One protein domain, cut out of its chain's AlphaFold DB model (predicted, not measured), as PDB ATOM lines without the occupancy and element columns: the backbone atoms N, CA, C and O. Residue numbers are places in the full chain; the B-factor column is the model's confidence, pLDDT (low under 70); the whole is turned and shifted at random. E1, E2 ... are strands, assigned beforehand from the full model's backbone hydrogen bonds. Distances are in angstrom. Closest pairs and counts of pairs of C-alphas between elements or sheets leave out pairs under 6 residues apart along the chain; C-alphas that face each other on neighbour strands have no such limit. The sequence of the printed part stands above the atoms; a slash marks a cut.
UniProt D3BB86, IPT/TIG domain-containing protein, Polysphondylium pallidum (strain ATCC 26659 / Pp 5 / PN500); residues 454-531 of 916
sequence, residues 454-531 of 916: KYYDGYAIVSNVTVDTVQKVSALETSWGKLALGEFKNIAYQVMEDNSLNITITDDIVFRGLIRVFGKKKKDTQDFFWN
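What this domain is: This is residues 454 to 531 of the 916 residues of the protein "IPT/TIG domain-containing protein" of Polysphondylium pallidum (strain ATCC 26659 / Pp 5 / PN500) (UniProt D3BB86). This is a small sandwich of two antiparallel sheets face to face, one of four strands, E1 E2 E5 E4, and one of three, E3 E6 E7, with the strands of the one crossing those of the other at 53 degrees. The chain passes from sheet to sheet three times, at the links E2 to E3, E3 to E4 and E5 to E6, and a long loop, residues 478 to 490, lies between E3 and E4. The printed part has 78 residues with seven named strands, E1 to E7 in chain order, and no named helix; the class is all strand, though under half of the residues, 38 of 78, are in named elements. It is compact, with a radius of gyration of the C-alphas of 12.0 A, and rounded, spanning 31 by 28 by 18 A.

How they stand to each other: E1, residues 454 to 456, and E2, residues 459 to 462, form a hairpin, with N 456 and O 459 2.7 A apart. E2 is also the antiparallel neighbour of E5, residues 501 to 505, with N 460 and O 503 2.7 A apart. E5 forms a hairpin with E4, residues 491 to 495, where N 494 and O 502 are 2.8 A apart; E1 and E4 are the edge strands of this sheet. In the other sheet, E3, residues 470 to 477, is antiparallel to the inner strand E6, residues 513 to 519, with N 474 and O 516 2.9 A apart. E6 forms a hairpin with E7, residues 525 to 530, where N 515 and O 528 are 2.8 A apart. Between the sheets, the closest C-alphas of E3 and E4 are those of Ser 474 and Ile 491, 7.0 A apart. The closest C-alphas of E1 and E7 are those of Lys 454 and Trp 530, 7.8 A apart. E3 and E5 are near each other, with 6 pairs of C-alphas within 10 A, while E4 and E7 are apart.

Where its parts are: E1, three residues, begins at C-alpha 454, (171.000, 101.857, 184.802), and E2 has four residues. E3, the longest strand with eight residues, measures 20.4 A and begins at C-alpha 470, (187.922, 100.715, 177.636). E4 measures 13.2 A, E5 12.5 A and E6 19.2 A. E7 measures 15.8 A and ends at C-alpha 530, (169.879, 102.758, 177.147).

The domain as a whole: The two C-alphas farthest apart are those of Gly 481 and Glu 497, 36.3 A. The printed part has no cut, and its one long link is E3 to E4. The sheet E3 E6 E7 is twisted, its C-alphas lying up to 4.2 A off the best plane. The mean pLDDT of the printed part is 80.6, and it is under 70 at residue 457, residues 479 to 486 and residues 508 to 510.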
ATOM      1  N   LYS A 454     171.823 101.131 183.826       78.50
ATOM      2  CA  LYS A 454     171.000 101.857 184.802       78.50
ATOM      3  C   LYS A 454     171.372 103.329 184.775       78.50
ATOM      4  O   LYS A 454     172.518 103.664 185.040       78.50
ATOM      5  N   TYR A 455     170.416 104.191 184.454       77.06
ATOM      6  CA  TYR A 455     170.604 105.636 184.521       77.06
ATOM      7  C   TYR A 455     170.176 106.158 185.894       77.06
ATOM      8  O   TYR A 455     169.130 105.774 186.415       77.06
ATOM      9  N   TYR A 456     170.993 107.043 186.435       73.38
ATOM     10  CA  TYR A 456     170.792 107.847 187.624       73.38
ATOM     11  C   TYR A 456     170.966 109.307 187.206       73.38
ATOM     12  O   TYR A 456     171.632 109.588 186.215       73.38
ATOM     13  N   ASP A 457     170.357 110.240 187.925       69.12
ATOM     14  CA  ASP A 457     170.404 111.659 187.568       69.12
ATOM     15  C   ASP A 457     171.858 112.157 187.373       69.12
ATOM     16  O   ASP A 457     172.635 112.232 188.325       69.12
ATOM     17  N   GLY A 458     172.253 112.399 186.115       72.69
ATOM     18  CA  GLY A 458     173.600 112.813 185.703       72.69
ATOM     19  C   GLY A 458     174.609 111.694 185.382       72.69
ATOM     20  O   GLY A 458     175.708 111.994 184.904       72.69
ATOM     21  N   TYR A 459     174.295 110.408 185.595       84.12
ATOM     22  CA  TYR A 459     175.212 109.309 185.255       84.12
ATOM     23  C   TYR A 459     174.538 107.958 184.947       84.12
ATOM     24  O   TYR A 459     173.480 107.632 185.462       84.12
ATOM     25  N   ALA A 460     175.158 107.107 184.127       86.50
ATOM     26  CA  ALA A 460     174.707 105.749 183.835       86.50
ATOM     27  C   ALA A 460     175.735 104.699 184.257       86.50
ATOM     28  O   ALA A 460     176.906 104.803 183.923       86.50
ATOM     29  N   ILE A 461     175.288 103.642 184.928       87.50
ATOM     30  CA  ILE A 461     176.101 102.461 185.216       87.50
ATOM     31  C   ILE A 461     175.827 101.416 184.141       87.50
ATOM     32  O   ILE A 461     174.687 100.980 183.965       87.50
ATOM     33  N   VAL A 462     176.877 101.004 183.441       89.88
ATOM     34  CA  VAL A 462     176.860  99.923 182.455       89.88
ATOM     35  C   VAL A 462     177.528  98.705 183.068       89.88
ATOM     36  O   VAL A 462     178.720  98.749 183.354       89.88
ATOM     37  N   SER A 463     176.789  97.622 183.282       89.81
ATOM     38  CA  SER A 463     177.334  96.377 183.844       89.81
ATOM     39  C   SER A 463     177.743  95.393 182.743       89.81
ATOM     40  O   SER A 463     177.243  95.468 181.621       89.81
ATOM     41  N   ASN A 464     178.613  94.431 183.077       88.31
ATOM     42  CA  ASN A 464     179.090  93.377 182.166       88.31
ATOM     43  C   ASN A 464     179.852  93.913 180.939       88.31
ATOM     44  O   ASN A 464     179.702  93.414 179.818       88.31
ATOM     45  N   VAL A 465     180.690  94.929 181.143       88.62
ATOM     46  CA  VAL A 465     181.605  95.410 180.107       88.62
ATOM     47  C   VAL A 465     182.724  94.379 179.951       88.62
ATOM     48  O   VAL A 465     183.588  94.242 180.807       88.62
ATOM     49  N   THR A 466     182.704  93.626 178.851       86.56
ATOM     50  CA  THR A 466     183.651  92.515 178.589       86.56
ATOM     51  C   THR A 466     184.950  92.967 177.922       86.56
ATOM     52  O   THR A 466     185.742  92.165 177.435       86.56
ATOM     53  N   VAL A 467     185.157  94.275 177.853       79.12
ATOM     54  CA  VAL A 467     186.202  94.886 177.049       79.12
ATOM     55  C   VAL A 467     187.469  95.017 177.897       79.12
ATOM     56  O   VAL A 467     187.484  95.805 178.836       79.12
ATOM     57  N   ASP A 468     188.538  94.290 177.542       77.06
ATOM     58  CA  ASP A 468     189.791  94.193 178.326       77.06
ATOM     59  C   ASP A 468     190.370  95.554 178.761       77.06
ATOM     60  O   ASP A 468     191.006  95.676 179.802       77.06
ATOM     61  N   THR A 469     190.189  96.586 177.930       85.69
ATOM     62  CA  THR A 469     190.551  97.978 178.229       85.69
ATOM     63  C   THR A 469     189.614  98.926 177.487       85.69
ATOM     64  O   THR A 469     189.620  98.960 176.254       85.69
ATOM     65  N   VAL A 470     188.829  99.717 178.221       89.69
ATOM     66  CA  VAL A 470     187.922 100.715 177.636       89.69
ATOM     67  C   VAL A 470     188.710 101.946 177.188       89.69
ATOM     68  O   VAL A 470     189.257 102.676 178.013       89.69
ATOM     69  N   GLN A 471     188.766 102.183 175.875       91.75
ATOM     70  CA  GLN A 471     189.473 103.321 175.274       91.75
ATOM     71  C   GLN A 471     188.598 104.554 175.076       91.75
ATOM     72  O   GLN A 471     189.089 105.678 175.145       91.75
ATOM     73  N   LYS A 472     187.328 104.340 174.740       91.94
ATOM     74  CA  LYS A 472     186.371 105.409 174.468       91.94
ATOM     75  C   LYS A 472     184.976 104.912 174.802       91.94
ATOM     76  O   LYS A 472     184.639 103.764 174.519       91.94
ATOM     77  N   VAL A 473     184.160 105.803 175.334       90.50
ATOM     78  CA  VAL A 473     182.721 105.604 175.481       90.50
ATOM     79  C   VAL A 473     182.040 106.683 174.656       90.50
ATOM     80  O   VAL A 473     182.421 107.851 174.733       90.50
ATOM     81  N   SER A 474     181.086 106.297 173.816       89.56
ATOM     82  CA  SER A 474     180.180 107.244 173.168       89.56
ATOM     83  C   SER A 474     178.741 106.883 173.494       89.56
ATOM     84  O   SER A 474     178.419 105.721 173.712       89.56
ATOM     85  N   ALA A 475     177.871 107.880 173.524       84.81
ATOM     86  CA  ALA A 475     176.435 107.695 173.569       84.81
ATOM     87  C   ALA A 475     175.874 108.297 172.283       84.81
ATOM     88  O   ALA A 475     176.215 109.417 171.894       84.81
ATOM     89  N   LEU A 476     175.078 107.499 171.589       84.88
ATOM     90  CA  LEU A 476     174.486 107.814 170.299       84.88
ATOM     91  C   LEU A 476     172.979 107.892 170.483       84.88
ATOM     92  O   LEU A 476     172.381 106.932 170.968       84.88
ATOM     93  N   GLU A 477     172.351 108.991 170.077       80.38
ATOM     94  CA  GLU A 477     170.892 109.052 170.023       80.38
ATOM     95  C   GLU A 477     170.375 108.080 168.952       80.38
ATOM     96  O   GLU A 477     170.808 108.115 167.796       80.38
ATOM     97  N   THR A 478     169.436 107.205 169.315       72.06
ATOM     98  CA  THR A 478     168.817 106.272 168.365       72.06
ATOM     99  C   THR A 478     167.379 106.696 168.104       72.06
ATOM    100  O   THR A 478     166.496 106.448 168.926       72.06
ATOM    101  N   SER A 479     167.123 107.298 166.941       60.28
ATOM    102  CA  SER A 479     165.756 107.473 166.446       60.28
ATOM    103  C   SER A 479     165.238 106.148 165.868       60.28
ATOM    104  O   SER A 479     166.011 105.358 165.320       60.28
ATOM    105  N   TRP A 480     163.938 105.865 165.994       51.34
ATOM    106  CA  TRP A 480     163.341 104.676 165.377       51.34
ATOM    107  C   TRP A 480     163.431 104.802 163.845       51.34
ATOM    108  O   TRP A 480     162.617 105.476 163.223       51.34
ATOM    109  N   GLY A 481     164.432 104.163 163.233       48.19
ATOM    110  CA  GLY A 481     164.494 103.941 161.784       48.19
ATOM    111  C   GLY A 481     165.344 104.901 160.937       48.19
ATOM    112  O   GLY A 481     165.359 104.725 159.719       48.19
ATOM    113  N   LYS A 482     166.091 105.864 161.503       46.00
ATOM    114  CA  LYS A 482     167.099 106.652 160.756       46.00
ATOM    115  C   LYS A 482     168.387 106.878 161.562       46.00
ATOM    116  O   LYS A 482     168.361 106.880 162.790       46.00
ATOM    117  N   LEU A 483     169.499 107.028 160.825       47.91
ATOM    118  CA  LEU A 483     170.868 107.329 161.288       47.91
ATOM    119  C   LEU A 483     170.882 108.274 162.503       47.91
ATOM    120  O   LEU A 483     170.115 109.233 162.533       47.91
ATOM    121  N   ALA A 484     171.753 107.983 163.477       54.44
ATOM    122  CA  ALA A 484     171.895 108.722 164.733       54.44
ATOM    123  C   ALA A 484     171.896 110.247 164.515       54.44
ATOM    124  O   ALA A 484     172.662 110.752 163.693       54.44
ATOM    125  N   LEU A 485     171.022 110.962 165.231       54.56
ATOM    126  CA  LEU A 485     170.799 112.406 165.062       54.56
ATOM    127  C   LEU A 485     171.838 113.265 165.809       54.56
ATOM    128  O   LEU A 485     172.027 114.429 165.455       54.56
ATOM    129  N   GLY A 486     172.575 112.687 166.764       66.94
ATOM    130  CA  GLY A 486     173.675 113.343 167.472       66.94
ATOM    131  C   GLY A 486     174.482 112.385 168.361       66.94
ATOM    132  O   GLY A 486     173.969 111.364 168.825       66.94
ATOM    133  N   GLU A 487     175.759 112.713 168.580       76.69
ATOM    134  CA  GLU A 487     176.590 112.165 169.666       76.69
ATOM    135  C   GLU A 487     176.555 113.141 170.849       76.69
ATOM    136  O   GLU A 487     176.650 114.356 170.649       76.69
ATOM    137  N   PHE A 488     176.462 112.620 172.074       72.69
ATOM    138  CA  PHE A 488     176.681 113.433 173.274       72.69
ATOM    139  C   PHE A 488     178.120 113.951 173.272       72.69
ATOM    140  O   PHE A 488     179.063 113.187 173.040       72.69
ATOM    141  N   LYS A 489     178.296 115.252 173.512       77.69
ATOM    142  CA  LYS A 489     179.614 115.893 173.384       77.69
ATOM    143  C   LYS A 489     180.463 115.725 174.637       77.69
ATOM    144  O   LYS A 489     181.685 115.700 174.528       77.69
ATOM    145  N   ASN A 490     179.824 115.576 175.796       80.44
ATOM    146  CA  ASN A 490     180.495 115.577 177.089       80.44
ATOM    147  C   ASN A 490     180.154 114.313 177.884       80.44
ATOM    148  O   ASN A 490     179.318 114.315 178.787       80.44
ATOM    149  N   ILE A 491     180.813 113.212 177.522       85.75
ATOM    150  CA  ILE A 491     180.743 111.961 178.271       85.75
ATOM    151  C   ILE A 491     182.066 111.755 178.996       85.75
ATOM    152  O   ILE A 491     183.109 111.603 178.358       85.75
ATOM    153  N   ALA A 492     182.013 111.701 180.322       89.38
ATOM    154  CA  ALA A 492     183.102 111.172 181.130       89.38
ATOM    155  C   ALA A 492     182.764 109.740 181.551       89.38
ATOM    156  O   ALA A 492     181.595 109.376 181.660       89.38
ATOM    157  N   TYR A 493     183.778 108.910 181.781       92.56
ATOM    158  CA  TYR A 493     183.550 107.577 182.318       92.56
ATOM    159  C   TYR A 493     184.629 107.147 183.305       92.56
ATOM    160  O   TYR A 493     185.786 107.557 183.209       92.56
ATOM    161  N   GLN A 494     184.238 106.271 184.224       92.69
ATOM    162  CA  GLN A 494     185.096 105.612 185.193       92.69
ATOM    163  C   GLN A 494     184.829 104.105 185.146       92.69
ATOM    164  O   GLN A 494     183.692 103.661 185.292       92.69
ATOM    165  N   VAL A 495     185.880 103.315 184.922       91.06
ATOM    166  CA  VAL A 495     185.811 101.850 185.021       91.06
ATOM    167  C   VAL A 495     185.807 101.473 186.501       91.06
ATOM    168  O   VAL A 495     186.650 101.956 187.258       91.06
ATOM    169  N   MET A 496     184.860 100.635 186.904       90.19
ATOM    170  CA  MET A 496     184.701 100.147 188.272       90.19
ATOM    171  C   MET A 496     185.346  98.758 188.421       90.19
ATOM    172  O   MET A 496     185.624  98.080 187.431       90.19
ATOM    173  N   GLU A 497     185.598  98.320 189.658       87.38
ATOM    174  CA  GLU A 497     186.313  97.060 189.953       87.38
ATOM    175  C   GLU A 497     185.572  95.786 189.499       87.38
ATOM    176  O   GLU A 497     186.177  94.726 189.357       87.38
ATOM    177  N   ASP A 498     184.269  95.876 189.249       84.50
ATOM    178  CA  ASP A 498     183.363  94.766 188.946       84.50
ATOM    179  C   ASP A 498     183.050  94.617 187.445       84.50
ATOM    180  O   ASP A 498     182.024  94.044 187.074       84.50
ATOM    181  N   ASN A 499     183.913  95.142 186.566       87.19
ATOM    182  CA  ASN A 499     183.649  95.260 185.124       87.19
ATOM    183  C   ASN A 499     182.363  96.049 184.806       87.19
ATOM    184  O   ASN A 499     181.751  95.858 183.747       87.19
ATOM    185  N   SER A 500     181.938  96.932 185.712       89.81
ATOM    186  CA  SER A 500     180.961  97.966 185.398       89.81
ATOM    187  C   SER A 500     181.648  99.279 185.038       89.81
ATOM    188  O   SER A 500     182.841  99.490 185.271       89.81
ATOM    189  N   LEU A 501     180.899 100.165 184.400       92.00
ATOM    190  CA  LEU A 501     181.405 101.429 183.911       92.00
ATOM    191  C   LEU A 501     180.414 102.527 184.282       92.00
ATOM    192  O   LEU A 501     179.257 102.493 183.871       92.00
ATOM    193  N   ASN A 502     180.872 103.476 185.094       90.88
ATOM    194  CA  ASN A 502     180.107 104.644 185.499       90.88
ATOM    195  C   ASN A 502     180.329 105.760 184.472       90.88
ATOM    196  O   ASN A 502     181.444 106.248 184.321       90.88
ATOM    197  N   ILE A 503     179.288 106.130 183.740       89.25
ATOM    198  CA  ILE A 503     179.290 107.123 182.669       89.25
ATOM    199  C   ILE A 503     178.644 108.386 183.199       89.25
ATOM    200  O   ILE A 503     177.439 108.401 183.391       89.25
ATOM    201  N   THR A 504     179.388 109.465 183.378       86.69
ATOM    202  CA  THR A 504     178.799 110.770 183.687       86.69
ATOM    203  C   THR A 504     178.415 111.464 182.384       86.69
ATOM    204  O   THR A 504     179.263 111.652 181.508       86.69
ATOM    205  N   ILE A 505     177.145 111.850 182.255       82.31
ATOM    206  CA  ILE A 505     176.651 112.662 181.140       82.31
ATOM    207  C   ILE A 505     176.377 114.047 181.697       82.31
ATOM    208  O   ILE A 505     175.484 114.219 182.516       82.31
ATOM    209  N   THR A 506     177.169 115.029 181.275       75.44
ATOM    210  CA  THR A 506     177.043 116.408 181.775       75.44
ATOM    211  C   THR A 506     176.121 117.270 180.918       75.44
ATOM    212  O   THR A 506     176.031 118.470 181.151       75.44
ATOM    213  N   ASP A 507     175.508 116.699 179.881       71.12
ATOM    214  CA  ASP A 507     174.558 117.409 179.027       71.12
ATOM    215  C   ASP A 507     173.169 117.420 179.704       71.12
ATOM    216  O   ASP A 507     172.712 116.388 180.195       71.12
ATOM    217  N   ASP A 508     172.480 118.569 179.694       62.84
ATOM    218  CA  ASP A 508     171.182 118.784 180.373       62.84
ATOM    219  C   ASP A 508     170.020 117.946 179.804       62.84
ATOM    220  O   ASP A 508     168.924 117.919 180.365       62.84
ATOM    221  N   ILE A 509     170.226 117.298 178.654       57.56
ATOM    222  CA  ILE A 509     169.199 116.541 177.940       57.56
ATOM    223  C   ILE A 509     169.745 115.151 177.645       57.56
ATOM    224  O   ILE A 509     170.769 115.014 176.975       57.56
ATOM    225  N   VAL A 510     169.046 114.117 178.114       65.75
ATOM    226  CA  VAL A 510     169.444 112.723 177.907       65.75
ATOM    227  C   VAL A 510     168.429 112.028 177.020       65.75
ATOM    228  O   VAL A 510     167.248 111.981 177.334       65.75
ATOM    229  N   PHE A 511     168.892 111.464 175.906       70.44
ATOM    230  CA  PHE A 511     168.049 110.782 174.936       70.44
ATOM    231  C   PHE A 511     168.158 109.263 174.991       70.44
ATOM    232  O   PHE A 511     169.211 108.703 175.312       70.44
ATOM    233  N   ARG A 512     167.085 108.574 174.582       73.19
ATOM    234  CA  ARG A 512     167.157 107.143 174.269       73.19
ATOM    235  C   ARG A 512     168.216 106.916 173.198       73.19
ATOM    236  O   ARG A 512     168.242 107.575 172.158       73.19
ATOM    237  N   GLY A 513     169.062 105.930 173.435       83.69
ATOM    238  CA  GLY A 513     170.228 105.755 172.598       83.69
ATOM    239  C   GLY A 513     170.938 104.433 172.766       83.69
ATOM    240  O   GLY A 513     170.417 103.454 173.308       83.69
ATOM    241  N   LEU A 514     172.174 104.451 172.309       86.75
ATOM    242  CA  LEU A 514     173.105 103.358 172.418       86.75
ATOM    243  C   LEU A 514     174.395 103.909 173.013       86.75
ATOM    244  O   LEU A 514     175.037 104.779 172.427       86.75
ATOM    245  N   ILE A 515     174.754 103.414 174.190       89.38
ATOM    246  CA  ILE A 515     176.089 103.575 174.738       89.38
ATOM    247  C   ILE A 515     176.978 102.550 174.045       89.38
ATOM    248  O   ILE A 515     176.782 101.346 174.172       89.38
ATOM    249  N   ARG A 516     177.964 103.032 173.303       92.44
ATOM    250  CA  ARG A 516     178.972 102.219 172.643       92.44
ATOM    251  C   ARG A 516     180.275 102.315 173.418       92.44
ATOM    252  O   ARG A 516     180.858 103.392 173.552       92.44
ATOM    253  N   VAL A 517     180.739 101.175 173.910       93.25
ATOM    254  CA  VAL A 517     182.013 101.039 174.613       93.25
ATOM    255  C   VAL A 517     183.038 100.471 173.635       93.25
ATOM    256  O   VAL A 517     182.873  99.366 173.121       93.25
ATOM    257  N   PHE A 518     184.091 101.236 173.358       92.62
ATOM    258  CA  PHE A 518     185.164 100.847 172.446       92.62
ATOM    259  C   PHE A 518     186.369 100.316 173.218       92.62
ATOM    260  O   PHE A 518     186.922 100.997 174.086       92.62
ATOM    261  N   GLY A 519     186.803  99.117 172.853       91.31
ATOM    262  CA  GLY A 519     188.025  98.492 173.329       91.31
ATOM    263  C   GLY A 519     189.266  98.870 172.544       91.31
ATOM    264  O   GLY A 519     189.218  99.593 171.549       91.31
ATOM    265  N   LYS A 520     190.406  98.322 172.975       88.50
ATOM    266  CA  LYS A 520     191.708  98.545 172.331       88.50
ATOM    267  C   LYS A 520     191.790  98.035 170.895       88.50
ATOM    268  O   LYS A 520     192.516  98.615 170.087       88.50
ATOM    269  N   LYS A 521     191.074  96.958 170.552       87.25
ATOM    270  CA  LYS A 521     190.965  96.491 169.164       87.25
ATOM    271  C   LYS A 521     189.661  97.002 168.572       87.25
ATOM    272  O   LYS A 521     188.616  96.933 169.199       87.25
ATOM    273  N   LYS A 522     189.695  97.401 167.299       79.44
ATOM    274  CA  LYS A 522     188.516  97.887 166.557       79.44
ATOM    275  C   LYS A 522     187.339  96.892 166.531       79.44
ATOM    276  O   LYS A 522     186.209  97.303 166.309       79.44
ATOM    277  N   LYS A 523     187.601  95.593 166.727       85.00
ATOM    278  CA  LYS A 523     186.571  94.544 166.810       85.00
ATOM    279  C   LYS A 523     185.934  94.417 168.200       85.00
ATOM    280  O   LYS A 523     184.850  93.858 168.293       85.00
ATOM    281  N   ASP A 524     186.557  94.973 169.238       89.00
ATOM    282  CA  ASP A 524     186.107  94.878 170.629       89.00
ATOM    283  C   ASP A 524     185.191  96.073 170.931       89.00
ATOM    284  O   ASP A 524     185.517  96.952 171.719       89.00
ATOM    285  N   THR A 525     184.079  96.176 170.205       88.94
ATOM    286  CA  THR A 525     183.062  97.208 170.444       88.94
ATOM    287  C   THR A 525     181.834  96.538 171.036       88.94
ATOM    288  O   THR A 525     181.313  95.596 170.442       88.94
ATOM    289  N   GLN A 526     181.384  97.014 172.195       92.25
ATOM    290  CA  GLN A 526     180.186  96.509 172.856       92.25
ATOM    291  C   GLN A 526     179.131  97.611 172.905       92.25
ATOM    292  O   GLN A 526     179.395  98.731 173.346       92.25
ATOM    293  N   ASP A 527     177.938  97.271 172.434       90.00
ATOM    294  CA  ASP A 527     176.809  98.180 172.335       90.00
ATOM    295  C   ASP A 527     175.808  97.887 173.453       90.00
ATOM    296  O   ASP A 527     175.390  96.746 173.667       90.00
ATOM    297  N   PHE A 528     175.407  98.944 174.148       87.56
ATOM    298  CA  PHE A 528     174.482  98.913 175.264       87.56
ATOM    299  C   PHE A 528     173.322  99.851 174.962       87.56
ATOM    300  O   PHE A 528     173.482 101.070 174.918       87.56
ATOM    301  N   PHE A 529     172.134  99.300 174.741       82.31
ATOM    302  CA  PHE A 529     170.948 100.133 174.608       82.31
ATOM    303  C   PHE A 529     170.604 100.755 175.958       82.31
ATOM    304  O   PHE A 529     170.538 100.063 176.972       82.31
ATOM    305  N   TRP A 530     170.339 102.057 175.957       80.12
ATOM    306  CA  TRP A 530     169.879 102.758 177.147       80.12
ATOM    307  C   TRP A 530     168.630 103.583 176.845       80.12
ATOM    308  O   TRP A 530     168.376 104.021 175.721       80.12
ATOM    309  N   ASN A 531     167.796 103.743 177.860       74.38
ATOM    310  CA  ASN A 531     166.545 104.473 177.751       74.38
ATOM    311  C   ASN A 531     166.305 105.157 179.105       74.38
ATOM    312  O   ASN A 531     165.616 104.565 179.948       74.38
TER     313      ASN A 531